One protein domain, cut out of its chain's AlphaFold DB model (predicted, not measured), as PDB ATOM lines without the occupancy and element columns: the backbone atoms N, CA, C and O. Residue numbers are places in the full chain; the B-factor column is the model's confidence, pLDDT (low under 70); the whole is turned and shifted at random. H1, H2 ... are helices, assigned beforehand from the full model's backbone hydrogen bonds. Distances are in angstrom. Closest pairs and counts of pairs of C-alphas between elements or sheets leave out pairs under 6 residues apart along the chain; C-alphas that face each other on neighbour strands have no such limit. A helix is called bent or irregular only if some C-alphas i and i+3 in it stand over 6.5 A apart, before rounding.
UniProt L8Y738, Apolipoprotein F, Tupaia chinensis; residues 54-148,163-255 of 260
ATOM      1  N   GLU A  54       3.553  10.970 -45.702       71.62
ATOM      2  CA  GLU A  54       3.345  11.548 -44.375       71.62
ATOM      3  C   GLU A  54       2.146  12.496 -44.324       71.62
ATOM      4  O   GLU A  54       1.379  12.467 -43.361       71.62
ATOM      5  N   PHE A  55       1.903  13.258 -45.389       74.19
ATOM      6  CA  PHE A  55       0.799  14.212 -45.438       74.19
ATOM      7  C   PHE A  55      -0.561  13.502 -45.435       74.19
ATOM      8  O   PHE A  55      -1.459  13.869 -44.673       74.19
ATOM      9  N   CYS A  56      -0.689  12.410 -46.200       84.12
ATOM     10  CA  CYS A  56      -1.880  11.560 -46.164       84.12
ATOM     11  C   CYS A  56      -2.121  10.999 -44.759       84.12
ATOM     12  O   CYS A  56      -3.251  11.023 -44.281       84.12
ATOM     13  N   LYS A  57      -1.070  10.537 -44.063       84.06
ATOM     14  CA  LYS A  57      -1.194   9.998 -42.699       84.06
ATOM     15  C   LYS A  57      -1.694  11.049 -41.711       84.06
ATOM     16  O   LYS A  57      -2.571  10.729 -40.909       84.06
ATOM     17  N   THR A  58      -1.185  12.276 -41.779       82.56
ATOM     18  CA  THR A  58      -1.600  13.375 -40.890       82.56
ATOM     19  C   THR A  58      -3.076  13.727 -41.070       82.56
ATOM     20  O   THR A  58      -3.774  13.949 -40.088       82.56
ATOM     21  N   LEU A  59      -3.589  13.683 -42.301       85.50
ATOM     22  CA  LEU A  59      -4.985  14.006 -42.616       85.50
ATOM     23  C   LEU A  59      -5.985  12.872 -42.335       85.50
ATOM     24  O   LEU A  59      -7.188  13.037 -42.553       85.50
ATOM     25  N   LEU A  60      -5.531  11.703 -41.878       86.94
ATOM     26  CA  LEU A  60      -6.449  10.613 -41.570       86.94
ATOM     27  C   LEU A  60      -7.232  10.897 -40.283       86.94
ATOM     28  O   LEU A  60      -6.646  11.317 -39.290       86.94
ATOM     29  N   PRO A  61      -8.527  10.542 -40.212       84.12
ATOM     30  CA  PRO A  61      -9.314  10.777 -39.002       84.12
ATOM     31  C   PRO A  61      -8.791  10.049 -37.761       84.12
ATOM     32  O   PRO A  61      -9.016  10.487 -36.642       84.12
ATOM     33  N   LYS A  62      -8.077   8.933 -37.948       82.44
ATOM     34  CA  LYS A  62      -7.411   8.199 -36.859       82.44
ATOM     35  C   LYS A  62      -6.271   8.992 -36.206       82.44
ATOM     36  O   LYS A  62      -5.867   8.651 -35.104       82.44
ATOM     37  N   SER A  63      -5.760   9.999 -36.906       77.56
ATOM     38  CA  SER A  63      -4.742  10.931 -36.430       77.56
ATOM     39  C   SER A  63      -5.363  12.079 -35.637       77.56
ATOM     40  O   SER A  63      -4.643  12.931 -35.153       77.56
ATOM     41  N   LEU A  64      -6.690  12.127 -35.497       79.94
ATOM     42  CA  LEU A  64      -7.353  13.063 -34.605       79.94
ATOM     43  C   LEU A  64      -7.760  12.324 -33.324       79.94
ATOM     44  O   LEU A  64      -8.694  11.509 -33.351       79.94
ATOM     45  N   PRO A  65      -7.084  12.567 -32.196       74.31
ATOM     46  CA  PRO A  65      -7.522  12.046 -30.904       74.31
ATOM     47  C   PRO A  65      -8.972  12.450 -30.609       74.31
ATOM     48  O   PRO A  65      -9.450  13.537 -30.929       74.31
ATOM     49  N   GLY A  66      -9.731  11.503 -30.058       77.44
ATOM     50  CA  GLY A  66     -11.155  11.691 -29.777       77.44
ATOM     51  C   GLY A  66     -12.081  11.658 -31.001       77.44
ATOM     52  O   GLY A  66     -13.295  11.586 -30.807       77.44
ATOM     53  N   PHE A  67     -11.575  11.608 -32.242       82.81
ATOM     54  CA  PHE A  67     -12.412  11.560 -33.452       82.81
ATOM     55  C   PHE A  67     -13.383  10.373 -33.469       82.81
ATOM     56  O   PHE A  67     -14.540  10.479 -33.885       82.81
ATOM     57  N   THR A  68     -12.945   9.214 -32.976       81.31
ATOM     58  CA  THR A  68     -13.792   8.022 -32.838       81.31
ATOM     59  C   THR A  68     -14.980   8.258 -31.906       81.31
ATOM     60  O   THR A  68     -16.064   7.743 -32.194       81.31
ATOM     61  N   HIS A  69     -14.784   9.068 -30.863       81.75
ATOM     62  CA  HIS A  69     -15.740   9.380 -29.798       81.75
ATOM     63  C   HIS A  69     -16.555  10.655 -30.052       81.75
ATOM     64  O   HIS A  69     -17.462  10.958 -29.277       81.75
ATOM     65  N   MET A  70     -16.271  11.389 -31.133       83.31
ATOM     66  CA  MET A  70     -17.060  12.553 -31.523       83.31
ATOM     67  C   MET A  70     -18.528  12.175 -31.733       83.31
ATOM     68  O   MET A  70     -18.855  11.138 -32.322       83.31
ATOM     69  N   ALA A  71     -19.415  13.070 -31.305       83.12
ATOM     70  CA  ALA A  71     -20.830  12.979 -31.621       83.12
ATOM     71  C   ALA A  71     -21.053  12.978 -33.154       83.12
ATOM     72  O   ALA A  71     -20.222  13.514 -33.893       83.12
ATOM     73  N   PRO A  72     -22.170  12.421 -33.665       84.06
ATOM     74  CA  PRO A  72     -22.377  12.232 -35.106       84.06
ATOM     75  C   PRO A  72     -22.137  13.471 -35.981       84.06
ATOM     76  O   PRO A  72     -21.473  13.373 -37.008       84.06
ATOM     77  N   LEU A  73     -22.629  14.640 -35.558       82.69
ATOM     78  CA  LEU A  73     -22.499  15.889 -36.311       82.69
ATOM     79  C   LEU A  73     -21.046  16.402 -36.388       82.69
ATOM     80  O   LEU A  73     -20.552  16.538 -37.507       82.69
ATOM     81  N   PRO A  74     -20.325  16.656 -35.274       84.50
ATOM     82  CA  PRO A  74     -18.922  17.072 -35.351       84.50
ATOM     83  C   PRO A  74     -18.056  16.043 -36.084       84.50
ATOM     84  O   PRO A  74     -17.242  16.422 -36.922       84.50
ATOM     85  N   LYS A  75     -18.302  14.744 -35.866       88.75
ATOM     86  CA  LYS A  75     -17.600  13.665 -36.571       88.75
ATOM     87  C   LYS A  75     -17.789  13.741 -38.086       88.75
ATOM     88  O   LYS A  75     -16.831  13.587 -38.843       88.75
ATOM     89  N   PHE A  76     -19.018  14.002 -38.528       89.19
ATOM     90  CA  PHE A  76     -19.341  14.171 -39.939       89.19
ATOM     91  C   PHE A  76     -18.681  15.415 -40.541       89.19
ATOM     92  O   PHE A  76     -18.079  15.312 -41.606       89.19
ATOM     93  N   LEU A  77     -18.740  16.563 -39.861       87.62
ATOM     94  CA  LEU A  77     -18.154  17.819 -40.345       87.62
ATOM     95  C   LEU A  77     -16.629  17.731 -40.474       87.62
ATOM     96  O   LEU A  77     -16.082  18.038 -41.535       87.62
ATOM     97  N   VAL A  78     -15.954  17.233 -39.431       90.06
ATOM     98  CA  VAL A  78     -14.501  17.017 -39.454       90.06
ATOM     99  C   VAL A  78     -14.139  15.981 -40.519       90.06
ATOM    100  O   VAL A  78     -13.249  16.219 -41.329       90.06
ATOM    101  N   GLY A  79     -14.863  14.861 -40.597       91.81
ATOM    102  CA  GLY A  79     -14.621  13.841 -41.619       91.81
ATOM    103  C   GLY A  79     -14.809  14.358 -43.050       91.81
ATOM    104  O   GLY A  79     -14.036  14.003 -43.939       91.81
ATOM    105  N   LEU A  80     -15.804  15.218 -43.287       89.38
ATOM    106  CA  LEU A  80     -16.050  15.827 -44.593       89.38
ATOM    107  C   LEU A  80     -14.905  16.768 -44.978       89.38
ATOM    108  O   LEU A  80     -14.451  16.736 -46.125       89.38
ATOM    109  N   ALA A  81     -14.405  17.555 -44.025       88.81
ATOM    110  CA  ALA A  81     -13.233  18.395 -44.227       88.81
ATOM    111  C   ALA A  81     -11.998  17.547 -44.586       88.81
ATOM    112  O   ALA A  81     -11.393  17.750 -45.640       88.81
ATOM    113  N   LEU A  82     -11.691  16.523 -43.783       90.81
ATOM    114  CA  LEU A  82     -10.557  15.626 -44.023       90.81
ATOM    115  C   LEU A  82     -10.650  14.906 -45.372       90.81
ATOM    116  O   LEU A  82      -9.652  14.802 -46.077       90.81
ATOM    117  N   ARG A  83     -11.844  14.466 -45.794       91.81
ATOM    118  CA  ARG A  83     -12.042  13.836 -47.112       91.81
ATOM    119  C   ARG A  83     -11.657  14.771 -48.255       91.81
ATOM    120  O   ARG A  83     -11.074  14.320 -49.236       91.81
ATOM    121  N   ASN A  84     -11.993  16.055 -48.154       86.50
ATOM    122  CA  ASN A  84     -11.624  17.039 -49.172       86.50
ATOM    123  C   ASN A  84     -10.127  17.376 -49.125       86.50
ATOM    124  O   ASN A  84      -9.514  17.502 -50.181       86.50
ATOM    125  N   ALA A  85      -9.525  17.432 -47.934       86.75
ATOM    126  CA  ALA A  85      -8.079  17.598 -47.784       86.75
ATOM    127  C   ALA A  85      -7.290  16.415 -48.373       86.75
ATOM    128  O   ALA A  85      -6.333  16.618 -49.113       86.75
ATOM    129  N   LEU A  86      -7.735  15.183 -48.114       89.06
ATOM    130  CA  LEU A  86      -7.159  13.960 -48.685       89.06
ATOM    131  C   LEU A  86      -7.308  13.912 -50.212       89.06
ATOM    132  O   LEU A  86      -6.413  13.424 -50.899       89.06
ATOM    133  N   GLU A  87      -8.417  14.423 -50.759       87.25
ATOM    134  CA  GLU A  87      -8.608  14.526 -52.210       87.25
ATOM    135  C   GLU A  87      -7.634  15.526 -52.842       87.25
ATOM    136  O   GLU A  87      -7.101  15.241 -53.912       87.25
ATOM    137  N   GLU A  88      -7.383  16.663 -52.188       81.62
ATOM    138  CA  GLU A  88      -6.378  17.639 -52.630       81.62
ATOM    139  C   GLU A  88      -4.955  17.069 -52.554       81.62
ATOM    140  O   GLU A  88      -4.155  17.268 -53.462       81.62
ATOM    141  N   ALA A  89      -4.664  16.290 -51.513       83.94
ATOM    142  CA  ALA A  89      -3.382  15.619 -51.323       83.94
ATOM    143  C   ALA A  89      -3.161  14.399 -52.244       83.94
ATOM    144  O   ALA A  89      -2.094  13.789 -52.216       83.94
ATOM    145  N   GLY A  90      -4.158  13.998 -53.042       84.75
ATOM    146  CA  GLY A  90      -4.060  12.841 -53.938       84.75
ATOM    147  C   GLY A  90      -4.191  11.468 -53.256       84.75
ATOM    148  O   GLY A  90      -3.934  10.444 -53.892       84.75
ATOM    149  N   CYS A  91      -4.643  11.403 -52.001       89.88
ATOM    150  CA  CYS A  91      -4.749  10.176 -51.200       89.88
ATOM    151  C   CYS A  91      -6.015   9.356 -51.556       89.88
ATOM    152  O   CYS A  91      -6.924   9.188 -50.742       89.88
ATOM    153  N   GLN A  92      -6.118   8.855 -52.793       88.94
ATOM    154  CA  GLN A  92      -7.368   8.292 -53.344       88.94
ATOM    155  C   GLN A  92      -7.954   7.113 -52.550       88.94
ATOM    156  O   GLN A  92      -9.171   7.044 -52.367       88.94
ATOM    157  N   ALA A  93      -7.114   6.196 -52.058       89.06
ATOM    158  CA  ALA A  93      -7.581   5.058 -51.262       89.06
ATOM    159  C   ALA A  93      -8.249   5.521 -49.954       89.06
ATOM    160  O   ALA A  93      -9.331   5.048 -49.595       89.06
ATOM    161  N   ASP A  94      -7.648   6.506 -49.286       90.94
ATOM    162  CA  ASP A  94      -8.152   7.073 -48.036       90.94
ATOM    163  C   ASP A  94      -9.420   7.908 -48.257       90.94
ATOM    164  O   ASP A  94     -10.356   7.833 -47.459       90.94
ATOM    165  N   VAL A  95      -9.501   8.639 -49.377       91.69
ATOM    166  CA  VAL A  95     -10.718   9.356 -49.797       91.69
ATOM    167  C   VAL A  95     -11.895   8.393 -49.921       91.69
ATOM    168  O   VAL A  95     -12.962   8.663 -49.369       91.69
ATOM    169  N   GLN A  96     -11.716   7.262 -50.612       92.69
ATOM    170  CA  GLN A  96     -12.780   6.271 -50.800       92.69
ATOM    171  C   GLN A  96     -13.201   5.634 -49.470       92.69
ATOM    172  O   GLN A  96     -14.398   5.522 -49.185       92.69
ATOM    173  N   ALA A  97     -12.232   5.269 -48.628       93.06
ATOM    174  CA  ALA A  97     -12.497   4.695 -47.313       93.06
ATOM    175  C   ALA A  97     -13.270   5.667 -46.405       93.06
ATOM    176  O   ALA A  97     -14.257   5.279 -45.771       93.06
ATOM    177  N   LEU A  98     -12.866   6.939 -46.369       93.25
ATOM    178  CA  LEU A  98     -13.524   7.963 -45.560       93.25
ATOM    179  C   LEU A  98     -14.904   8.337 -46.113       93.25
ATOM    180  O   LEU A  98     -15.841   8.536 -45.343       93.25
ATOM    181  N   GLN A  99     -15.076   8.357 -47.434       93.69
ATOM    182  CA  GLN A  99     -16.369   8.619 -48.069       93.69
ATOM    183  C   GLN A  99     -17.424   7.568 -47.693       93.69
ATOM    184  O   GLN A  99     -18.566   7.925 -47.399       93.69
ATOM    185  N   LEU A 100     -17.044   6.289 -47.601       93.12
ATOM    186  CA  LEU A 100     -17.931   5.231 -47.106       93.12
ATOM    187  C   LEU A 100     -18.375   5.473 -45.656       93.12
ATOM    188  O   LEU A 100     -19.525   5.200 -45.312       93.12
ATOM    189  N   GLN A 101     -17.489   5.996 -44.803       92.12
ATOM    190  CA  GLN A 101     -17.839   6.354 -43.425       92.12
ATOM    191  C   GLN A 101     -18.776   7.564 -43.379       92.12
ATOM    192  O   GLN A 101     -19.769   7.539 -42.653       92.12
ATOM    193  N   LEU A 102     -18.526   8.579 -44.209       90.31
ATOM    194  CA  LEU A 102     -19.396   9.748 -44.317       90.31
ATOM    195  C   LEU A 102     -20.812   9.367 -44.751       90.31
ATOM    196  O   LEU A 102     -21.768   9.855 -44.162       90.31
ATOM    197  N   TYR A 103     -20.970   8.424 -45.683       89.62
ATOM    198  CA  TYR A 103     -22.291   7.900 -46.040       89.62
ATOM    199  C   TYR A 103     -23.004   7.201 -44.885       89.62
ATOM    200  O   TYR A 103     -24.226   7.297 -44.785       89.62
ATOM    201  N   ARG A 104     -22.265   6.525 -43.999       88.38
ATOM    202  CA  ARG A 104     -22.847   5.892 -42.807       88.38
ATOM    203  C   ARG A 104     -23.307   6.922 -41.777       88.38
ATOM    204  O   ARG A 104     -24.310   6.684 -41.118       88.38
ATOM    205  N   TRP A 105     -22.592   8.037 -41.631       85.00
ATOM    206  CA  TRP A 105     -22.927   9.074 -40.644       85.00
ATOM    207  C   TRP A 105     -23.959  10.080 -41.158       85.00
ATOM    208  O   TRP A 105     -24.845  10.480 -40.411       85.00
ATOM    209  N   GLY A 106     -23.837  10.489 -42.421       79.50
ATOM    210  CA  GLY A 106     -24.623  11.561 -43.033       79.50
ATOM    211  C   GLY A 106     -25.695  11.103 -44.019       79.50
ATOM    212  O   GLY A 106     -26.488  11.917 -44.481       79.50
ATOM    213  N   GLY A 107     -25.720   9.817 -44.376       84.31
ATOM    214  CA  GLY A 107     -26.540   9.303 -45.469       84.31
ATOM    215  C   GLY A 107     -25.949   9.632 -46.845       84.31
ATOM    216  O   GLY A 107     -25.257  10.635 -47.036       84.31
ATOM    217  N   VAL A 108     -26.224   8.776 -47.834       82.88
ATOM    218  CA  VAL A 108     -25.623   8.871 -49.178       82.88
ATOM    219  C   VAL A 108     -25.956  10.203 -49.852       82.88
ATOM    220  O   VAL A 108     -25.053  10.931 -50.252       82.88
ATOM    221  N   ASN A 109     -27.242  10.559 -49.916       78.88
ATOM    222  CA  ASN A 109     -27.705  11.725 -50.670       78.88
ATOM    223  C   ASN A 109     -27.162  13.045 -50.107       78.88
ATOM    224  O   ASN A 109     -26.588  13.834 -50.855       78.88
ATOM    225  N   ALA A 110     -27.296  13.274 -48.796       77.56
ATOM    226  CA  ALA A 110     -26.833  14.511 -48.167       77.56
ATOM    227  C   ALA A 110     -25.307  14.658 -48.280       77.56
ATOM    228  O   ALA A 110     -24.807  15.717 -48.657       77.56
ATOM    229  N   THR A 111     -24.568  13.569 -48.053       83.75
ATOM    230  CA  THR A 111     -23.109  13.557 -48.209       83.75
ATOM    231  C   THR A 111     -22.690  13.855 -49.649       83.75
ATOM    232  O   THR A 111     -21.781  14.650 -49.867       83.75
ATOM    233  N   GLN A 112     -23.357  13.262 -50.646       84.19
ATOM    234  CA  GLN A 112     -23.056  13.489 -52.063       84.19
ATOM    235  C   GLN A 112     -23.256  14.958 -52.455       84.19
ATOM    236  O   GLN A 112     -22.405  15.539 -53.129       84.19
ATOM    237  N   VAL A 113     -24.373  15.552 -52.020       80.12
ATOM    238  CA  VAL A 113     -24.702  16.961 -52.275       80.12
ATOM    239  C   VAL A 113     -23.631  17.869 -51.680       80.12
ATOM    240  O   VAL A 113     -23.119  18.742 -52.377       80.12
ATOM    241  N   LEU A 114     -23.241  17.622 -50.428       77.50
ATOM    242  CA  LEU A 114     -22.223  18.414 -49.738       77.50
ATOM    243  C   LEU A 114     -20.839  18.281 -50.385       77.50
ATOM    244  O   LEU A 114     -20.181  19.291 -50.620       77.50
ATOM    245  N   ILE A 115     -20.409  17.065 -50.742       82.12
ATOM    246  CA  ILE A 115     -19.140  16.850 -51.455       82.12
ATOM    247  C   ILE A 115     -19.147  17.596 -52.793       82.12
ATOM    248  O   ILE A 115     -18.187  18.296 -53.116       82.12
ATOM    249  N   HIS A 116     -20.227  17.476 -53.568       77.94
ATOM    250  CA  HIS A 116     -20.318  18.127 -54.873       77.94
ATOM    251  C   HIS A 116     -20.290  19.653 -54.753       77.94
ATOM    252  O   HIS A 116     -19.611  20.322 -55.532       77.94
ATOM    253  N   HIS A 117     -20.986  20.194 -53.752       73.19
ATOM    254  CA  HIS A 117     -20.980  21.619 -53.461       73.19
ATOM    255  C   HIS A 117     -19.565  22.110 -53.125       73.19
ATOM    256  O   HIS A 117     -19.079  23.045 -53.757       73.19
ATOM    257  N   LEU A 118     -18.857  21.413 -52.231       72.19
ATOM    258  CA  LEU A 118     -17.489  21.771 -51.841       72.19
ATOM    259  C   LEU A 118     -16.502  21.712 -53.009       72.19
ATOM    260  O   LEU A 118     -15.680  22.610 -53.191       72.19
ATOM    261  N   GLN A 119     -16.623  20.698 -53.862       74.19
ATOM    262  CA  GLN A 119     -15.828  20.612 -55.087       74.19
ATOM    263  C   GLN A 119     -16.156  21.737 -56.078       74.19
ATOM    264  O   GLN A 119     -15.261  22.200 -56.792       74.19
ATOM    265  N   GLY A 120     -17.419  22.164 -56.143       67.62
ATOM    266  CA  GLY A 120     -17.875  23.286 -56.962       67.62
ATOM    267  C   GLY A 120     -17.290  24.621 -56.503       67.62
ATOM    268  O   GLY A 120     -16.788  25.372 -57.344       67.62
ATOM    269  N   LEU A 121     -17.283  24.861 -55.185       63.69
ATOM    270  CA  LEU A 121     -16.643  26.023 -54.560       63.69
ATOM    271  C   LEU A 121     -15.141  26.055 -54.868       63.69
ATOM    272  O   LEU A 121     -14.629  27.062 -55.352       63.69
ATOM    273  N   ARG A 122     -14.451  24.920 -54.702       65.75
ATOM    274  CA  ARG A 122     -13.015  24.796 -54.996       65.75
ATOM    275  C   ARG A 122     -12.672  25.095 -56.456       65.75
ATOM    276  O   ARG A 122     -11.690  25.768 -56.737       65.75
ATOM    277  N   LYS A 123     -13.459  24.581 -57.406       66.00
ATOM    278  CA  LYS A 123     -13.150  24.687 -58.846       66.00
ATOM    279  C   LYS A 123     -13.493  26.051 -59.454       66.00
ATOM    280  O   LYS A 123     -13.408  26.186 -60.674       66.00
ATOM    281  N   GLY A 124     -13.955  27.023 -58.658       55.84
ATOM    282  CA  GLY A 124     -14.424  28.323 -59.156       55.84
ATOM    283  C   GLY A 124     -15.574  28.206 -60.163       55.84
ATOM    284  O   GLY A 124     -15.883  29.151 -60.882       55.84
ATOM    285  N   ARG A 125     -16.202  27.025 -60.253       52.53
ATOM    286  CA  ARG A 125     -17.231  26.680 -61.242       52.53
ATOM    287  C   ARG A 125     -18.606  26.654 -60.587       52.53
ATOM    288  O   ARG A 125     -19.475  25.888 -61.007       52.53
ATOM    289  N   SER A 126     -18.801  27.477 -59.558       52.34
ATOM    290  CA  SER A 126     -20.108  27.696 -58.953       52.34
ATOM    291  C   SER A 126     -21.004  28.405 -59.971       52.34
ATOM    292  O   SER A 126     -21.167  29.620 -59.969       52.34
ATOM    293  N   LYS A 127     -21.592  27.638 -60.896       44.31
ATOM    294  CA  LYS A 127     -22.929  27.981 -61.367       44.31
ATOM    295  C   LYS A 127     -23.786  27.796 -60.133       44.31
ATOM    296  O   LYS A 127     -23.805  26.680 -59.618       44.31
ATOM    297  N   ALA A 128     -24.418  28.862 -59.660       46.97
ATOM    298  CA  ALA A 128     -25.387  28.817 -58.578       46.97
ATOM    299  C   ALA A 128     -26.449  27.745 -58.878       46.97
ATOM    300  O   ALA A 128     -27.483  27.995 -59.488       46.97
ATOM    301  N   ARG A 129     -26.174  26.497 -58.507       47.09
ATOM    302  CA  ARG A 129     -27.208  25.578 -58.084       47.09
ATOM    303  C   ARG A 129     -27.299  25.861 -56.606       47.09
ATOM    304  O   ARG A 129     -26.480  25.357 -55.842       47.09
ATOM    305  N   ASP A 130     -28.233  26.750 -56.277       47.72
ATOM    306  CA  ASP A 130     -28.708  26.997 -54.924       47.72
ATOM    307  C   ASP A 130     -28.956  25.645 -54.257       47.72
ATOM    308  O   ASP A 130     -30.007  25.020 -54.410       47.72
ATOM    309  N   VAL A 131     -27.973  25.158 -53.506       51.41
ATOM    310  CA  VAL A 131     -28.325  24.441 -52.295       51.41
ATOM    311  C   VAL A 131     -28.749  25.569 -51.383       51.41
ATOM    312  O   VAL A 131     -27.896  26.293 -50.872       51.41
ATOM    313  N   SER A 132     -30.062  25.786 -51.295       51.88
ATOM    314  CA  SER A 132     -30.596  26.854 -50.463       51.88
ATOM    315  C   SER A 132     -29.992  26.703 -49.066       51.88
ATOM    316  O   SER A 132     -29.778  25.584 -48.578       51.88
ATOM    317  N   VAL A 133     -29.653  27.826 -48.443       53.56
ATOM    318  CA  VAL A 133     -29.110  27.844 -47.081       53.56
ATOM    319  C   VAL A 133     -30.036  27.063 -46.143       53.56
ATOM    320  O   VAL A 133     -29.560  26.387 -45.239       53.56
ATOM    321  N   GLU A 134     -31.337  27.029 -46.433       45.78
ATOM    322  CA  GLU A 134     -32.343  26.203 -45.773       45.78
ATOM    323  C   GLU A 134     -32.175  24.704 -46.036       45.78
ATOM    324  O   GLU A 134     -32.429  23.926 -45.128       45.78
ATOM    325  N   ALA A 135     -31.738  24.252 -47.214       50.47
ATOM    326  CA  ALA A 135     -31.442  22.839 -47.477       50.47
ATOM    327  C   ALA A 135     -30.170  22.373 -46.747       50.47
ATOM    328  O   ALA A 135     -30.135  21.265 -46.196       50.47
ATOM    329  N   LEU A 136     -29.150  23.236 -46.686       56.62
ATOM    330  CA  LEU A 136     -27.950  23.016 -45.875       56.62
ATOM    331  C   LEU A 136     -28.312  23.000 -44.384       56.62
ATOM    332  O   LEU A 136     -27.999  22.040 -43.682       56.62
ATOM    333  N   ALA A 137     -29.041  24.017 -43.923       59.41
ATOM    334  CA  ALA A 137     -29.522  24.129 -42.556       59.41
ATOM    335  C   ALA A 137     -30.443  22.963 -42.194       59.41
ATOM    336  O   ALA A 137     -30.293  22.411 -41.118       59.41
ATOM    337  N   SER A 138     -31.321  22.516 -43.093       53.97
ATOM    338  CA  SER A 138     -32.193  21.355 -42.881       53.97
ATOM    339  C   SER A 138     -31.388  20.066 -42.777       53.97
ATOM    340  O   SER A 138     -31.678  19.241 -41.919       53.97
ATOM    341  N   SER A 139     -30.346  19.898 -43.596       58.16
ATOM    342  CA  SER A 139     -29.452  18.733 -43.523       58.16
ATOM    343  C   SER A 139     -28.648  18.728 -42.220       58.16
ATOM    344  O   SER A 139     -28.562  17.700 -41.546       58.16
ATOM    345  N   LEU A 140     -28.126  19.888 -41.812       65.75
ATOM    346  CA  LEU A 140     -27.438  20.072 -40.532       65.75
ATOM    347  C   LEU A 140     -28.389  19.884 -39.344       65.75
ATOM    348  O   LEU A 140     -28.023  19.238 -38.368       65.75
ATOM    349  N   GLN A 141     -29.625  20.373 -39.440       65.19
ATOM    350  CA  GLN A 141     -30.675  20.175 -38.444       65.19
ATOM    351  C   GLN A 141     -31.081  18.706 -38.345       65.19
ATOM    352  O   GLN A 141     -31.313  18.231 -37.241       65.19
ATOM    353  N   LEU A 142     -31.132  17.965 -39.455       62.56
ATOM    354  CA  LEU A 142     -31.437  16.532 -39.458       62.56
ATOM    355  C   LEU A 142     -30.337  15.735 -38.740       62.56
ATOM    356  O   LEU A 142     -30.635  14.850 -37.938       62.56
ATOM    357  N   LEU A 143     -29.074  16.117 -38.952       58.66
ATOM    358  CA  LEU A 143     -27.914  15.566 -38.243       58.66
ATOM    359  C   LEU A 143     -27.865  15.990 -36.768       58.66
ATOM    360  O   LEU A 143     -27.442  15.209 -35.915       58.66
ATOM    361  N   ALA A 144     -28.334  17.198 -36.451       60.69
ATOM    362  CA  ALA A 144     -28.483  17.679 -35.082       60.69
ATOM    363  C   ALA A 144     -29.656  17.002 -34.351       60.69
ATOM    364  O   ALA A 144     -29.559  16.751 -33.157       60.69
ATOM    365  N   ARG A 145     -30.743  16.636 -35.046       56.12
ATOM    366  CA  ARG A 145     -31.911  15.945 -34.464       56.12
ATOM    367  C   ARG A 145     -31.614  14.511 -34.037       56.12
ATOM    368  O   ARG A 145     -32.288  13.994 -33.153       56.12
ATOM    369  N   GLY A 146     -30.605  13.885 -34.643       50.50
ATOM    370  CA  GLY A 146     -30.054  12.605 -34.192       50.50
ATOM    371  C   GLY A 146     -29.245  12.700 -32.891       50.50
ATOM    372  O   GLY A 146     -28.807  11.673 -32.379       50.50
ATOM    373  N   GLN A 147     -29.034  13.907 -32.351       50.22
ATOM    374  CA  GLN A 147     -28.400  14.117 -31.053       50.22
ATOM    375  C   GLN A 147     -29.464  14.046 -29.949       50.22
ATOM    376  O   GLN A 147     -30.444  14.796 -30.000       50.22
ATOM    377  N   PRO A 148     -29.291  13.212 -28.911       41.25
ATOM    378  CA  PRO A 148     -30.076  13.356 -27.698       41.25
ATOM    379  C   PRO A 148     -29.713  14.699 -27.052       41.25
ATOM    380  O   PRO A 148     -28.653  14.825 -26.452       41.25
ATOM    381  N   GLU A 163      -5.612  21.128 -24.805       81.62
ATOM    382  CA  GLU A 163      -4.539  21.277 -25.775       81.62
ATOM    383  C   GLU A 163      -4.311  19.950 -26.493       81.62
ATOM    384  O   GLU A 163      -4.234  18.884 -25.891       81.62
ATOM    385  N   ASP A 164      -4.231  20.016 -27.817       80.31
ATOM    386  CA  ASP A 164      -4.078  18.831 -28.642       80.31
ATOM    387  C   ASP A 164      -3.161  19.151 -29.817       80.31
ATOM    388  O   ASP A 164      -3.571  19.751 -30.811       80.31
ATOM    389  N   GLU A 165      -1.884  18.804 -29.671       81.25
ATOM    390  CA  GLU A 165      -0.854  19.111 -30.669       81.25
ATOM    391  C   GLU A 165      -1.158  18.465 -32.025       81.25
ATOM    392  O   GLU A 165      -0.865  19.027 -33.084       81.25
ATOM    393  N   GLN A 166      -1.778  17.283 -32.007       80.81
ATOM    394  CA  GLN A 166      -2.071  16.542 -33.222       80.81
ATOM    395  C   GLN A 166      -3.222  17.192 -33.991       80.81
ATOM    396  O   GLN A 166      -3.141  17.375 -35.209       80.81
ATOM    397  N   GLU A 167      -4.261  17.606 -33.274       86.38
ATOM    398  CA  GLU A 167      -5.352  18.395 -33.821       86.38
ATOM    399  C   GLU A 167      -4.855  19.759 -34.340       86.38
ATOM    400  O   GLU A 167      -5.213  20.143 -35.456       86.38
ATOM    401  N   GLN A 168      -3.969  20.452 -33.613       84.88
ATOM    402  CA  GLN A 168      -3.382  21.723 -34.056       84.88
ATOM    403  C   GLN A 168      -2.572  21.574 -35.348       84.88
ATOM    404  O   GLN A 168      -2.662  22.423 -36.242       84.88
ATOM    405  N   ASN A 169      -1.810  20.485 -35.479       83.88
ATOM    406  CA  ASN A 169      -1.060  20.193 -36.693       83.88
ATOM    407  C   ASN A 169      -2.005  20.020 -37.894       83.88
ATOM    408  O   ASN A 169      -1.816  20.655 -38.933       83.88
ATOM    409  N   VAL A 170      -3.088  19.250 -37.731       83.75
ATOM    410  CA  VAL A 170      -4.113  19.104 -38.776       83.75
ATOM    411  C   VAL A 170      -4.775  20.447 -39.082       83.75
ATOM    412  O   VAL A 170      -4.907  20.797 -40.258       83.75
ATOM    413  N   HIS A 171      -5.127  21.233 -38.059       83.06
ATOM    414  CA  HIS A 171      -5.723  22.559 -38.221       83.06
ATOM    415  C   HIS A 171      -4.832  23.497 -39.053       83.06
ATOM    416  O   HIS A 171      -5.329  24.189 -39.948       83.06
ATOM    417  N   SER A 172      -3.515  23.482 -38.814       83.12
ATOM    418  CA  SER A 172      -2.547  24.313 -39.545       83.12
ATOM    419  C   SER A 172      -2.563  24.043 -41.055       83.12
ATOM    420  O   SER A 172      -2.470  24.972 -41.858       83.12
ATOM    421  N   VAL A 173      -2.778  22.782 -41.436       80.19
ATOM    422  CA  VAL A 173      -2.833  22.334 -42.828       80.19
ATOM    423  C   VAL A 173      -4.191  22.647 -43.453       80.19
ATOM    424  O   VAL A 173      -4.272  23.264 -44.517       80.19
ATOM    425  N   VAL A 174      -5.282  22.243 -42.801       80.44
ATOM    426  CA  VAL A 174      -6.636  22.363 -43.370       80.44
ATOM    427  C   VAL A 174      -7.114  23.813 -43.462       80.44
ATOM    428  O   VAL A 174      -7.919  24.127 -44.338       80.44
ATOM    429  N   ARG A 175      -6.589  24.721 -42.626       77.94
ATOM    430  CA  ARG A 175      -6.884  26.164 -42.690       77.94
ATOM    431  C   ARG A 175      -6.491  26.788 -44.035       77.94
ATOM    432  O   ARG A 175      -7.127  27.754 -44.479       77.94
ATOM    433  N   LEU A 176      -5.473  26.232 -44.692       69.12
ATOM    434  CA  LEU A 176      -4.981  26.693 -45.992       69.12
ATOM    435  C   LEU A 176      -5.877  26.248 -47.157       69.12
ATOM    436  O   LEU A 176      -5.797  26.819 -48.242       69.12
ATOM    437  N   LEU A 177      -6.761  25.271 -46.938       67.62
ATOM    438  CA  LEU A 177      -7.604  24.694 -47.977       67.62
ATOM    439  C   LEU A 177      -8.966  25.425 -48.061       67.62
ATOM    440  O   LEU A 177      -9.708  25.463 -47.070       67.62
ATOM    441  N   PRO A 178      -9.330  26.008 -49.224       63.84
ATOM    442  CA  PRO A 178     -10.608  26.702 -49.413       63.84
ATOM    443  C   PRO A 178     -11.805  25.787 -49.144       63.84
ATOM    444  O   PRO A 178     -11.803  24.629 -49.567       63.84
ATOM    445  N   GLY A 179     -12.822  26.280 -48.434       66.62
ATOM    446  CA  GLY A 179     -14.001  25.490 -48.073       66.62
ATOM    447  C   GLY A 179     -13.764  24.362 -47.063       66.62
ATOM    448  O   GLY A 179     -14.728  23.887 -46.483       66.62
ATOM    449  N   VAL A 180     -12.529  23.918 -46.810       78.88
ATOM    450  CA  VAL A 180     -12.226  22.824 -45.866       78.88
ATOM    451  C   VAL A 180     -12.127  23.345 -44.432       78.88
ATOM    452  O   VAL A 180     -12.699  22.739 -43.522       78.88
ATOM    453  N   GLY A 181     -11.451  24.486 -44.244       80.94
ATOM    454  CA  GLY A 181     -11.271  25.126 -42.936       80.94
ATOM    455  C   GLY A 181     -12.595  25.400 -42.218       80.94
ATOM    456  O   GLY A 181     -12.725  25.071 -41.045       80.94
ATOM    457  N   THR A 182     -13.618  25.861 -42.941       83.69
ATOM    458  CA  THR A 182     -14.952  26.165 -42.394       83.69
ATOM    459  C   THR A 182     -15.596  24.968 -41.685       83.69
ATOM    460  O   THR A 182     -16.003  25.072 -40.526       83.69
ATOM    461  N   TYR A 183     -15.661  23.803 -42.340       82.69
ATOM    462  CA  TYR A 183     -16.275  22.602 -41.748       82.69
ATOM    463  C   TYR A 183     -15.406  21.999 -40.651       82.69
ATOM    464  O   TYR A 183     -15.937  21.514 -39.651       82.69
ATOM    465  N   TYR A 184     -14.083  22.047 -40.821       87.56
ATOM    466  CA  TYR A 184     -13.150  21.586 -39.803       87.56
ATOM    467  C   TYR A 184     -13.292  22.406 -38.514       87.56
ATOM    468  O   TYR A 184     -13.449  21.840 -37.433       87.56
ATOM    469  N   ASN A 185     -13.331  23.734 -38.631       89.94
ATOM    470  CA  ASN A 185     -13.465  24.658 -37.508       89.94
ATOM    471  C   ASN A 185     -14.829  24.551 -36.826       89.94
ATOM    472  O   ASN A 185     -14.899  24.480 -35.601       89.94
ATOM    473  N   LEU A 186     -15.915  24.406 -37.588       87.25
ATOM    474  CA  LEU A 186     -17.236  24.159 -37.007       87.25
ATOM    475  C   LEU A 186     -17.309  22.807 -36.273       87.25
ATOM    476  O   LEU A 186     -17.860  22.712 -35.175       87.25
ATOM    477  N   GLY A 187     -16.749  21.751 -36.869       85.19
ATOM    478  CA  GLY A 187     -16.737  20.417 -36.274       85.19
ATOM    479  C   GLY A 187     -15.876  20.339 -35.010       85.19
ATOM    480  O   GLY A 187     -16.313  19.777 -34.005       85.19
ATOM    481  N   THR A 188     -14.693  20.957 -35.023       88.75
ATOM    482  CA  THR A 188     -13.805  21.022 -33.850       88.75
ATOM    483  C   THR A 188     -14.355  21.941 -32.757       88.75
ATOM    484  O   THR A 188     -14.255  21.589 -31.585       88.75
ATOM    485  N   ALA A 189     -15.044  23.037 -33.098       88.25
ATOM    486  CA  ALA A 189     -15.748  23.872 -32.120       88.25
ATOM    487  C   ALA A 189     -16.803  23.075 -31.338       88.25
ATOM    488  O   ALA A 189     -16.839  23.117 -30.108       88.25
ATOM    489  N   LEU A 190     -17.630  22.295 -32.044       85.38
ATOM    490  CA  LEU A 190     -18.633  21.423 -31.424       85.38
ATOM    491  C   LEU A 190     -17.994  20.305 -30.585       85.38
ATOM    492  O   LEU A 190     -18.517  19.961 -29.525       85.38
ATOM    493  N   TYR A 191     -16.870  19.747 -31.042       85.19
ATOM    494  CA  TYR A 191     -16.105  18.752 -30.289       85.19
ATOM    495  C   TYR A 191     -15.575  19.314 -28.963       85.19
ATOM    496  O   TYR A 191     -15.842  18.735 -27.910       85.19
ATOM    497  N   TYR A 192     -14.896  20.464 -28.991       86.19
ATOM    498  CA  TYR A 192     -14.375  21.100 -27.780       86.19
ATOM    499  C   TYR A 192     -15.493  21.584 -26.852       86.19
ATOM    500  O   TYR A 192     -15.374  21.443 -25.635       86.19
ATOM    501  N   ALA A 193     -16.619  22.054 -27.399       84.31
ATOM    502  CA  ALA A 193     -17.789  22.409 -26.598       84.31
ATOM    503  C   ALA A 193     -18.345  21.193 -25.838       84.31
ATOM    504  O   ALA A 193     -18.639  21.291 -24.648       84.31
ATOM    505  N   ALA A 194     -18.429  20.026 -26.490       81.75
ATOM    506  CA  ALA A 194     -18.875  18.786 -25.853       81.75
ATOM    507  C   ALA A 194     -17.908  18.282 -24.764       81.75
ATOM    508  O   ALA A 194     -18.340  17.597 -23.835       81.75
ATOM    509  N   LYS A 195     -16.621  18.644 -24.854       80.75
ATOM    510  CA  LYS A 195     -15.591  18.377 -23.840       80.75
ATOM    511  C   LYS A 195     -15.528  19.411 -22.702       80.75
ATOM    512  O   LYS A 195     -14.688  19.272 -21.824       80.75
ATOM    513  N   ASN A 196     -16.403  20.422 -22.678       81.81
ATOM    514  CA  ASN A 196     -16.327  21.581 -21.770       81.81
ATOM    515  C   ASN A 196     -15.063  22.456 -21.942       81.81
ATOM    516  O   ASN A 196     -14.716  23.220 -21.046       81.81
ATOM    517  N   CYS A 197     -14.409  22.410 -23.104       86.88
ATOM    518  CA  CYS A 197     -13.299  23.298 -23.456       86.88
ATOM    519  C   CYS A 197     -13.841  24.567 -24.140       86.88
ATOM    520  O   CYS A 197     -13.761  24.707 -25.363       86.88
ATOM    521  N   SER A 198     -14.448  25.478 -23.369       84.44
ATOM    522  CA  SER A 198     -15.152  26.657 -23.906       84.44
ATOM    523  C   SER A 198     -14.251  27.615 -24.680       84.44
ATOM    524  O   SER A 198     -14.671  28.128 -25.716       84.44
ATOM    525  N   ASP A 199     -13.022  27.830 -24.215       89.06
ATOM    526  CA  ASP A 199     -12.105  28.795 -24.832       89.06
ATOM    527  C   ASP A 199     -11.669  28.316 -26.218       89.06
ATOM    528  O   ASP A 199     -11.815  29.041 -27.203       89.06
ATOM    529  N   ARG A 200     -11.276  27.040 -26.326       88.25
ATOM    530  CA  ARG A 200     -10.990  26.393 -27.615       88.25
ATOM    531  C   ARG A 200     -12.220  26.325 -28.510       88.25
ATOM    532  O   ARG A 200     -12.125  26.610 -29.701       88.25
ATOM    533  N   ALA A 201     -13.389  25.993 -27.966       86.62
ATOM    534  CA  ALA A 201     -14.623  25.969 -28.747       86.62
ATOM    535  C   ALA A 201     -14.951  27.345 -29.348       86.62
ATOM    536  O   ALA A 201     -15.333  27.434 -30.516       86.62
ATOM    537  N   LYS A 202     -14.764  28.419 -28.569       87.31
ATOM    538  CA  LYS A 202     -14.954  29.802 -29.015       87.31
ATOM    539  C   LYS A 202     -13.947  30.177 -30.097       87.31
ATOM    540  O   LYS A 202     -14.365  30.707 -31.122       87.31
ATOM    541  N   GLU A 203     -12.669  29.861 -29.902       89.38
ATOM    542  CA  GLU A 203     -11.605  30.113 -30.881       89.38
ATOM    543  C   GLU A 203     -11.927  29.455 -32.232       89.38
ATOM    544  O   GLU A 203     -11.944  30.122 -33.267       89.38
ATOM    545  N   ARG A 204     -12.285  28.163 -32.235       87.38
ATOM    546  CA  ARG A 204     -12.656  27.449 -33.469       87.38
ATOM    547  C   ARG A 204     -13.964  27.936 -34.065       87.38
ATOM    548  O   ARG A 204     -14.087  28.008 -35.282       87.38
ATOM    549  N   GLY A 205     -14.927  28.320 -33.232       86.19
ATOM    550  CA  GLY A 205     -16.165  28.939 -33.695       86.19
ATOM    551  C   GLY A 205     -15.912  30.263 -34.419       86.19
ATOM    552  O   GLY A 205     -16.469  30.489 -35.493       86.19
ATOM    553  N   GLN A 206     -15.036  31.110 -33.872       86.56
ATOM    554  CA  GLN A 206     -14.619  32.369 -34.496       86.56
ATOM    555  C   GLN A 206     -13.885  32.118 -35.814       86.56
ATOM    556  O   GLN A 206     -14.252  32.696 -36.836       86.56
ATOM    557  N   ASP A 207     -12.907  31.214 -35.816       87.00
ATOM    558  CA  ASP A 207     -12.160  30.856 -37.020       87.00
ATOM    559  C   ASP A 207     -13.074  30.281 -38.114       87.00
ATOM    560  O   ASP A 207     -12.935  30.643 -39.283       87.00
ATOM    561  N   GLY A 208     -14.062  29.466 -37.736       84.88
ATOM    562  CA  GLY A 208     -15.075  28.939 -38.649       84.88
ATOM    563  C   GLY A 208     -16.001  30.018 -39.210       84.88
ATOM    564  O   GLY A 208     -16.334  29.975 -40.392       84.88
ATOM    565  N   ALA A 209     -16.389  31.013 -38.406       79.69
ATOM    566  CA  ALA A 209     -17.200  32.140 -38.869       79.69
ATOM    567  C   ALA A 209     -16.431  33.042 -39.848       79.69
ATOM    568  O   ALA A 209     -16.991  33.481 -40.854       79.69
ATOM    569  N   ILE A 210     -15.143  33.283 -39.583       81.75
ATOM    570  CA  ILE A 210     -14.265  34.040 -40.482       81.75
ATOM    571  C   ILE A 210     -14.082  33.283 -41.802       81.75
ATOM    572  O   ILE A 210     -14.237  33.876 -42.870       81.75
ATOM    573  N   ASP A 211     -13.796  31.980 -41.735       81.44
ATOM    574  CA  ASP A 211     -13.627  31.150 -42.929       81.44
ATOM    575  C   ASP A 211     -14.929  31.083 -43.751       81.44
ATOM    576  O   ASP A 211     -14.881  31.230 -44.972       81.44
ATOM    577  N   LEU A 212     -16.097  30.992 -43.101       80.75
ATOM    578  CA  LEU A 212     -17.403  31.037 -43.768       80.75
ATOM    579  C   LEU A 212     -17.643  32.370 -44.490       80.75
ATOM    580  O   LEU A 212     -18.070  32.382 -45.646       80.75
ATOM    581  N   GLY A 213     -17.381  33.495 -43.817       76.00
ATOM    582  CA  GLY A 213     -17.527  34.824 -44.415       76.00
ATOM    583  C   GLY A 213     -16.605  35.005 -45.620       76.00
ATOM    584  O   GLY A 213     -17.012  35.542 -46.652       76.00
ATOM    585  N   TYR A 214     -15.384  34.486 -45.526       76.06
ATOM    586  CA  TYR A 214     -14.434  34.486 -46.626       76.06
ATOM    587  C   TYR A 214     -14.891  33.603 -47.801       76.06
ATOM    588  O   TYR A 214     -14.863  34.053 -48.945       76.06
ATOM    589  N   ASP A 215     -15.365  32.382 -47.545       75.75
ATOM    590  CA  ASP A 215     -15.883  31.480 -48.584       75.75
ATOM    591  C   ASP A 215     -17.103  32.086 -49.315       75.75
ATOM    592  O   ASP A 215     -17.254  31.933 -50.537       75.75
ATOM    593  N   LEU A 216     -17.951  32.836 -48.599       76.00
ATOM    594  CA  LEU A 216     -19.049  33.602 -49.193       76.00
ATOM    595  C   LEU A 216     -18.522  34.701 -50.130       76.00
ATOM    596  O   LEU A 216     -18.965  34.795 -51.278       76.00
ATOM    597  N   LEU A 217     -17.539  35.490 -49.683       72.44
ATOM    598  CA  LEU A 217     -16.909  36.528 -50.505       72.44
ATOM    599  C   LEU A 217     -16.236  35.947 -51.752       72.44
ATOM    600  O   LEU A 217     -16.402  36.488 -52.842       72.44
ATOM    601  N   MET A 218     -15.533  34.822 -51.619       71.88
ATOM    602  CA  MET A 218     -14.925  34.091 -52.735       71.88
ATOM    603  C   MET A 218     -15.958  33.682 -53.784       71.88
ATOM    604  O   MET A 218     -15.731  33.820 -54.989       71.88
ATOM    605  N   THR A 219     -17.112  33.200 -53.323       69.69
ATOM    606  CA  THR A 219     -18.222  32.820 -54.198       69.69
ATOM    607  C   THR A 219     -18.740  34.036 -54.964       69.69
ATOM    608  O   THR A 219     -18.913  33.967 -56.180       69.69
ATOM    609  N   MET A 220     -18.911  35.175 -54.290       68.06
ATOM    610  CA  MET A 220     -19.343  36.427 -54.921       68.06
ATOM    611  C   MET A 220     -18.292  36.998 -55.884       68.06
ATOM    612  O   MET A 220     -18.636  37.458 -56.972       68.06
ATOM    613  N   ALA A 221     -17.008  36.924 -55.533       68.06
ATOM    614  CA  ALA A 221     -15.907  37.374 -56.381       68.06
ATOM    615  C   ALA A 221     -15.805  36.545 -57.670       68.06
ATOM    616  O   ALA A 221     -15.538  37.099 -58.735       68.06
ATOM    617  N   GLY A 222     -16.087  35.239 -57.607       63.22
ATOM    618  CA  GLY A 222     -16.206  34.393 -58.797       63.22
ATOM    619  C   GLY A 222     -17.379  34.785 -59.705       63.22
ATOM    620  O   GLY A 222     -17.262  34.673 -60.926       63.22
ATOM    621  N   LEU A 223     -18.481  35.292 -59.133       59.75
ATOM    622  CA  LEU A 223     -19.641  35.779 -59.891       59.75
ATOM    623  C   LEU A 223     -19.368  37.122 -60.586       59.75
ATOM    624  O   LEU A 223     -19.809  37.311 -61.716       59.75
ATOM    625  N   ALA A 224     -18.645  38.036 -59.933       59.56
ATOM    626  CA  ALA A 224     -18.400  39.386 -60.447       59.56
ATOM    627  C   ALA A 224     -17.095  39.530 -61.258       59.56
ATOM    628  O   ALA A 224     -17.042  40.328 -62.190       59.56
ATOM    629  N   GLY A 225     -16.044  38.775 -60.918       59.41
ATOM    630  CA  GLY A 225     -14.683  38.933 -61.456       59.41
ATOM    631  C   GLY A 225     -14.111  37.708 -62.178       59.41
ATOM    632  O   GLY A 225     -12.951  37.728 -62.597       59.41
ATOM    633  N   GLY A 226     -14.889  36.630 -62.323       65.88
ATOM    634  CA  GLY A 226     -14.470  35.418 -63.031       65.88
ATOM    635  C   GLY A 226     -13.234  34.726 -62.418       65.88
ATOM    636  O   GLY A 226     -12.947  34.891 -61.230       65.88
ATOM    637  N   PRO A 227     -12.477  33.937 -63.207       61.81
ATOM    638  CA  PRO A 227     -11.320  33.179 -62.716       61.81
ATOM    639  C   PRO A 227     -10.221  34.060 -62.106       61.81
ATOM    640  O   PRO A 227      -9.595  33.673 -61.125       61.81
ATOM    641  N   THR A 228     -10.011  35.261 -62.651       61.31
ATOM    642  CA  THR A 228      -9.007  36.211 -62.152       61.31
ATOM    643  C   THR A 228      -9.398  36.772 -60.784       61.31
ATOM    644  O   THR A 228      -8.560  36.831 -59.884       61.31
ATOM    645  N   GLY A 229     -10.681  37.107 -60.586       65.81
ATOM    646  CA  GLY A 229     -11.206  37.548 -59.291       65.81
ATOM    647  C   GLY A 229     -11.055  36.490 -58.193       65.81
ATOM    648  O   GLY A 229     -10.732  36.829 -57.055       65.81
ATOM    649  N   LEU A 230     -11.203  35.207 -58.544       64.81
ATOM    650  CA  LEU A 230     -10.989  34.074 -57.635       64.81
ATOM    651  C   LEU A 230      -9.518  33.951 -57.192       64.81
ATOM    652  O   LEU A 230      -9.235  33.746 -56.016       64.81
ATOM    653  N   VAL A 231      -8.563  34.092 -58.114       68.00
ATOM    654  CA  VAL A 231      -7.130  33.958 -57.789       68.00
ATOM    655  C   VAL A 231      -6.663  35.076 -56.856       68.00
ATOM    656  O   VAL A 231      -5.969  34.812 -55.875       68.00
ATOM    657  N   ILE A 232      -7.068  36.318 -57.135       67.25
ATOM    658  CA  ILE A 232      -6.681  37.479 -56.323       67.25
ATOM    659  C   ILE A 232      -7.246  37.353 -54.912       67.25
ATOM    660  O   ILE A 232      -6.522  37.535 -53.937       67.25
ATOM    661  N   SER A 233      -8.533  37.017 -54.800       65.25
ATOM    662  CA  SER A 233      -9.175  36.871 -53.496       65.25
ATOM    663  C   SER A 233      -8.506  35.759 -52.687       65.25
ATOM    664  O   SER A 233      -8.051  36.056 -51.586       65.25
ATOM    665  N   ALA A 234      -8.293  34.565 -53.266       68.88
ATOM    666  CA  ALA A 234      -7.574  33.440 -52.649       68.88
ATOM    667  C   ALA A 234      -6.227  33.836 -52.012       68.88
ATOM    668  O   ALA A 234      -5.936  33.427 -50.885       68.88
ATOM    669  N   ALA A 235      -5.433  34.661 -52.699       72.75
ATOM    670  CA  ALA A 235      -4.137  35.127 -52.204       72.75
ATOM    671  C   ALA A 235      -4.247  36.052 -50.974       72.75
ATOM    672  O   ALA A 235      -3.322  36.121 -50.166       72.75
ATOM    673  N   LEU A 236      -5.380  36.737 -50.801       74.06
ATOM    674  CA  LEU A 236      -5.612  37.692 -49.715       74.06
ATOM    675  C   LEU A 236      -6.189  37.050 -48.442       74.06
ATOM    676  O   LEU A 236      -6.240  37.728 -47.413       74.06
ATOM    677  N   LYS A 237      -6.579  35.761 -48.460       76.12
ATOM    678  CA  LYS A 237      -7.149  35.057 -47.288       76.12
ATOM    679  C   LYS A 237      -6.346  35.266 -45.997       76.12
ATOM    680  O   LYS A 237      -6.962  35.612 -44.985       76.12
ATOM    681  N   PRO A 238      -5.005  35.095 -45.976       78.06
ATOM    682  CA  PRO A 238      -4.240  35.224 -44.738       78.06
ATOM    683  C   PRO A 238      -4.278  36.649 -44.175       78.06
ATOM    684  O   PRO A 238      -4.479  36.825 -42.975       78.06
ATOM    685  N   ALA A 239      -4.149  37.656 -45.046       79.69
ATOM    686  CA  ALA A 239      -4.162  39.065 -44.663       79.69
ATOM    687  C   ALA A 239      -5.541  39.503 -44.153       79.69
ATOM    688  O   ALA A 239      -5.636  40.158 -43.117       79.69
ATOM    689  N   LEU A 240      -6.616  39.082 -44.826       79.62
ATOM    690  CA  LEU A 240      -7.985  39.365 -44.389       79.62
ATOM    691  C   LEU A 240      -8.293  38.707 -43.042       79.62
ATOM    692  O   LEU A 240      -8.843  39.359 -42.157       79.62
ATOM    693  N   LYS A 241      -7.889  37.444 -42.852       78.56
ATOM    694  CA  LYS A 241      -8.081  36.740 -41.577       78.56
ATOM    695  C   LYS A 241      -7.330  37.434 -40.436       78.56
ATOM    696  O   LYS A 241      -7.929  37.668 -39.392       78.56
ATOM    697  N   ALA A 242      -6.072  37.820 -40.650       84.31
ATOM    698  CA  ALA A 242      -5.299  38.573 -39.663       84.31
ATOM    699  C   ALA A 242      -5.940  39.938 -39.338       84.31
ATOM    700  O   ALA A 242      -6.078  40.286 -38.168       84.31
ATOM    701  N   GLY A 243      -6.401  40.674 -40.356       81.69
ATOM    702  CA  GLY A 243      -7.064  41.968 -40.168       81.69
ATOM    703  C   GLY A 243      -8.365  41.869 -39.365       81.69
ATOM    704  O   GLY A 243      -8.591  42.663 -38.455       81.69
ATOM    705  N   VAL A 244      -9.200  40.861 -39.643       84.00
ATOM    706  CA  VAL A 244     -10.433  40.617 -38.877       84.00
ATOM    707  C   VAL A 244     -10.120  40.220 -37.434       84.00
ATOM    708  O   VAL A 244     -10.757  40.730 -36.517       84.00
ATOM    709  N   GLN A 245      -9.123  39.359 -37.209       84.44
ATOM    710  CA  GLN A 245      -8.700  38.978 -35.857       84.44
ATOM    711  C   GLN A 245      -8.209  40.191 -35.051       84.44
ATOM    712  O   GLN A 245      -8.594  40.352 -33.895       84.44
ATOM    713  N   GLN A 246      -7.441  41.088 -35.675       87.25
ATOM    714  CA  GLN A 246      -6.981  42.323 -35.039       87.25
ATOM    715  C   GLN A 246      -8.141  43.267 -34.682       87.25
ATOM    716  O   GLN A 246      -8.154  43.831 -33.591       87.25
ATOM    717  N   LEU A 247      -9.135  43.409 -35.566       84.44
ATOM    718  CA  LEU A 247     -10.346  44.197 -35.299       84.44
ATOM    719  C   LEU A 247     -11.157  43.621 -34.135       84.44
ATOM    720  O   LEU A 247     -11.605  44.367 -33.268       84.44
ATOM    721  N   ILE A 248     -11.331  42.298 -34.100       84.44
ATOM    722  CA  ILE A 248     -12.017  41.617 -32.998       84.44
ATOM    723  C   ILE A 248     -11.296  41.908 -31.677       84.44
ATOM    724  O   ILE A 248     -11.954  42.288 -30.710       84.44
ATOM    725  N   GLN A 249      -9.968  41.777 -31.647       86.25
ATOM    726  CA  GLN A 249      -9.172  42.037 -30.448       86.25
ATOM    727  C   GLN A 249      -9.303  43.491 -29.982       86.25
ATOM    728  O   GLN A 249      -9.590  43.727 -28.814       86.25
ATOM    729  N   TYR A 250      -9.199  44.450 -30.908       88.56
ATOM    730  CA  TYR A 250      -9.363  45.874 -30.617       88.56
ATOM    731  C   TYR A 250     -10.695  46.177 -29.913       88.56
ATOM    732  O   TYR A 250     -10.710  46.843 -28.881       88.56
ATOM    733  N   TYR A 251     -11.812  45.640 -30.418       87.31
ATOM    734  CA  TYR A 251     -13.125  45.862 -29.802       87.31
ATOM    735  C   TYR A 251     -13.280  45.187 -28.436       87.31
ATOM    736  O   TYR A 251     -14.010  45.696 -27.583       87.31
ATOM    737  N   TYR A 252     -12.637  44.038 -28.221       84.81
ATOM    738  CA  TYR A 252     -12.627  43.402 -26.905       84.81
ATOM    739  C   TYR A 252     -11.820  44.227 -25.901       84.81
ATOM    740  O   TYR A 252     -12.332  44.507 -24.820       84.81
ATOM    741  N   ASP A 253     -10.628  44.683 -26.280       86.25
ATOM    742  CA  ASP A 253      -9.767  45.501 -25.423       86.25
ATOM    743  C   ASP A 253     -10.433  46.852 -25.090       86.25
ATOM    744  O   ASP A 253     -10.421  47.287 -23.938       86.25
ATOM    745  N   GLU A 254     -11.098  47.485 -26.064       81.94
ATOM    746  CA  GLU A 254     -11.876  48.715 -25.861       81.94
ATOM    747  C   GLU A 254     -13.051  48.493 -24.894       81.94
ATOM    748  O   GLU A 254     -13.370  49.356 -24.074       81.94
ATOM    749  N   LYS A 255     -13.699  47.325 -24.941       77.00
ATOM    750  CA  LYS A 255     -14.795  46.994 -24.027       77.00
ATOM    751  C   LYS A 255     -14.306  46.774 -22.596       77.00
ATOM    752  O   LYS A 255     -14.958  47.256 -21.677       77.00
TER     753      LYS A 255
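This is residues 54 to 148 and 163 to 255 of the 260 residues of the protein "Apolipoprotein F" of Tupaia chinensis (UniProt L8Y738). Five helical segments stand in a row, H3, H2, H7, H8a and H8b, each running opposite to the one before. H4 and H5 lie to one side of H2, and H6 and the short H1 to the other. H8a and H8b are the arms of the long bent helix H8, which folds back on itself as a V, its last residues, 249 to 255, sticking out. The printed part has 188 residues with eight named helices, H1 to H8 in order, and no named strand: all helix. It is compact, with a radius of gyration of the C-alphas of 16.5 A and spans of 42 by 38 by 37 A.

H1, residues 54 to 58, is close to but not clearly touching H2, residues 72 to 88, C-alphas 56 and 86 being closest at 6.3 A. H2 is the hub, touching five helices. It forms a hairpin with H3, residues 92 to 106, at a shallow tilt of 22 degrees, closest at C-alphas 83 and 95, 5.4 A. H4, residues 108 to 122, only just touches H2, with 3 pairs of C-alphas within 8 A, closest at Leu 80 and Ile 115, 7.6 A. H5, residues 133 to 145, touches H2 with residues 140 to 144 alone, closest at C-alphas 73 and 143, 5.8 A. H6, residues 165 to 174, and H7, residues 180 to 194, form a hairpin at a shallow tilt of 29 degrees; their closest C-alphas, 174 and 181, are 5.4 A apart. H6 only just touches H2, with 3 such pairs, closest at C-alphas 85 and 174, 6.7 A. H7 touches H2 at a shallow tilt of 28 degrees, opposite ways; C-alphas 74 and 187 are closest, 4.1 A. H8, residues 198 to 255, was assigned as one helix by its hydrogen bonds but is bent, C-alphas 224 and 227 being 9.7 A apart; its arms are H8a, 198 to 224, and H8b, 227 to 255. H7 and H8a form a hairpin at 22 degrees, a shallow tilt, closest at C-alphas 189 and 201, 4.1 A. H8b touches H8a at 37 degrees, a steep tilt but only just, opposite ways, closest at C-alphas 222 and 230, 5.4 A. H8b is irregular, C-alphas 235 and 238 being 7.5 A apart, with a kink of 49 degrees near residue 236. Every O i to N i+4 pair is within hydrogen-bond range in H1 to H7 and H8a; in H8b 23 of 25 are.

H1 begins at C-alpha 54, (3.345, 11.548, -44.375). H2 measures 24.3 A, H3 20.4 A, H4 21.1 A and H7 21.5 A from first to last C-alpha. H8a measures 38.8 A, and H8b, 41.2 A, ends at C-alpha 255, (-14.795, 46.994, -24.027).

The two C-alphas farthest apart, of Ala 93 and Glu 254, are 50.7 A apart. Residues 149 to 162 are not printed, and C-alphas 148 and 163 are 26.8 A apart across the cut. The link from H1 to H2, 13 residues, is long. Mean pLDDT of the printed part is 77.3; residues 120 to 148, 176 to 179 and 219 to 234 are under 70.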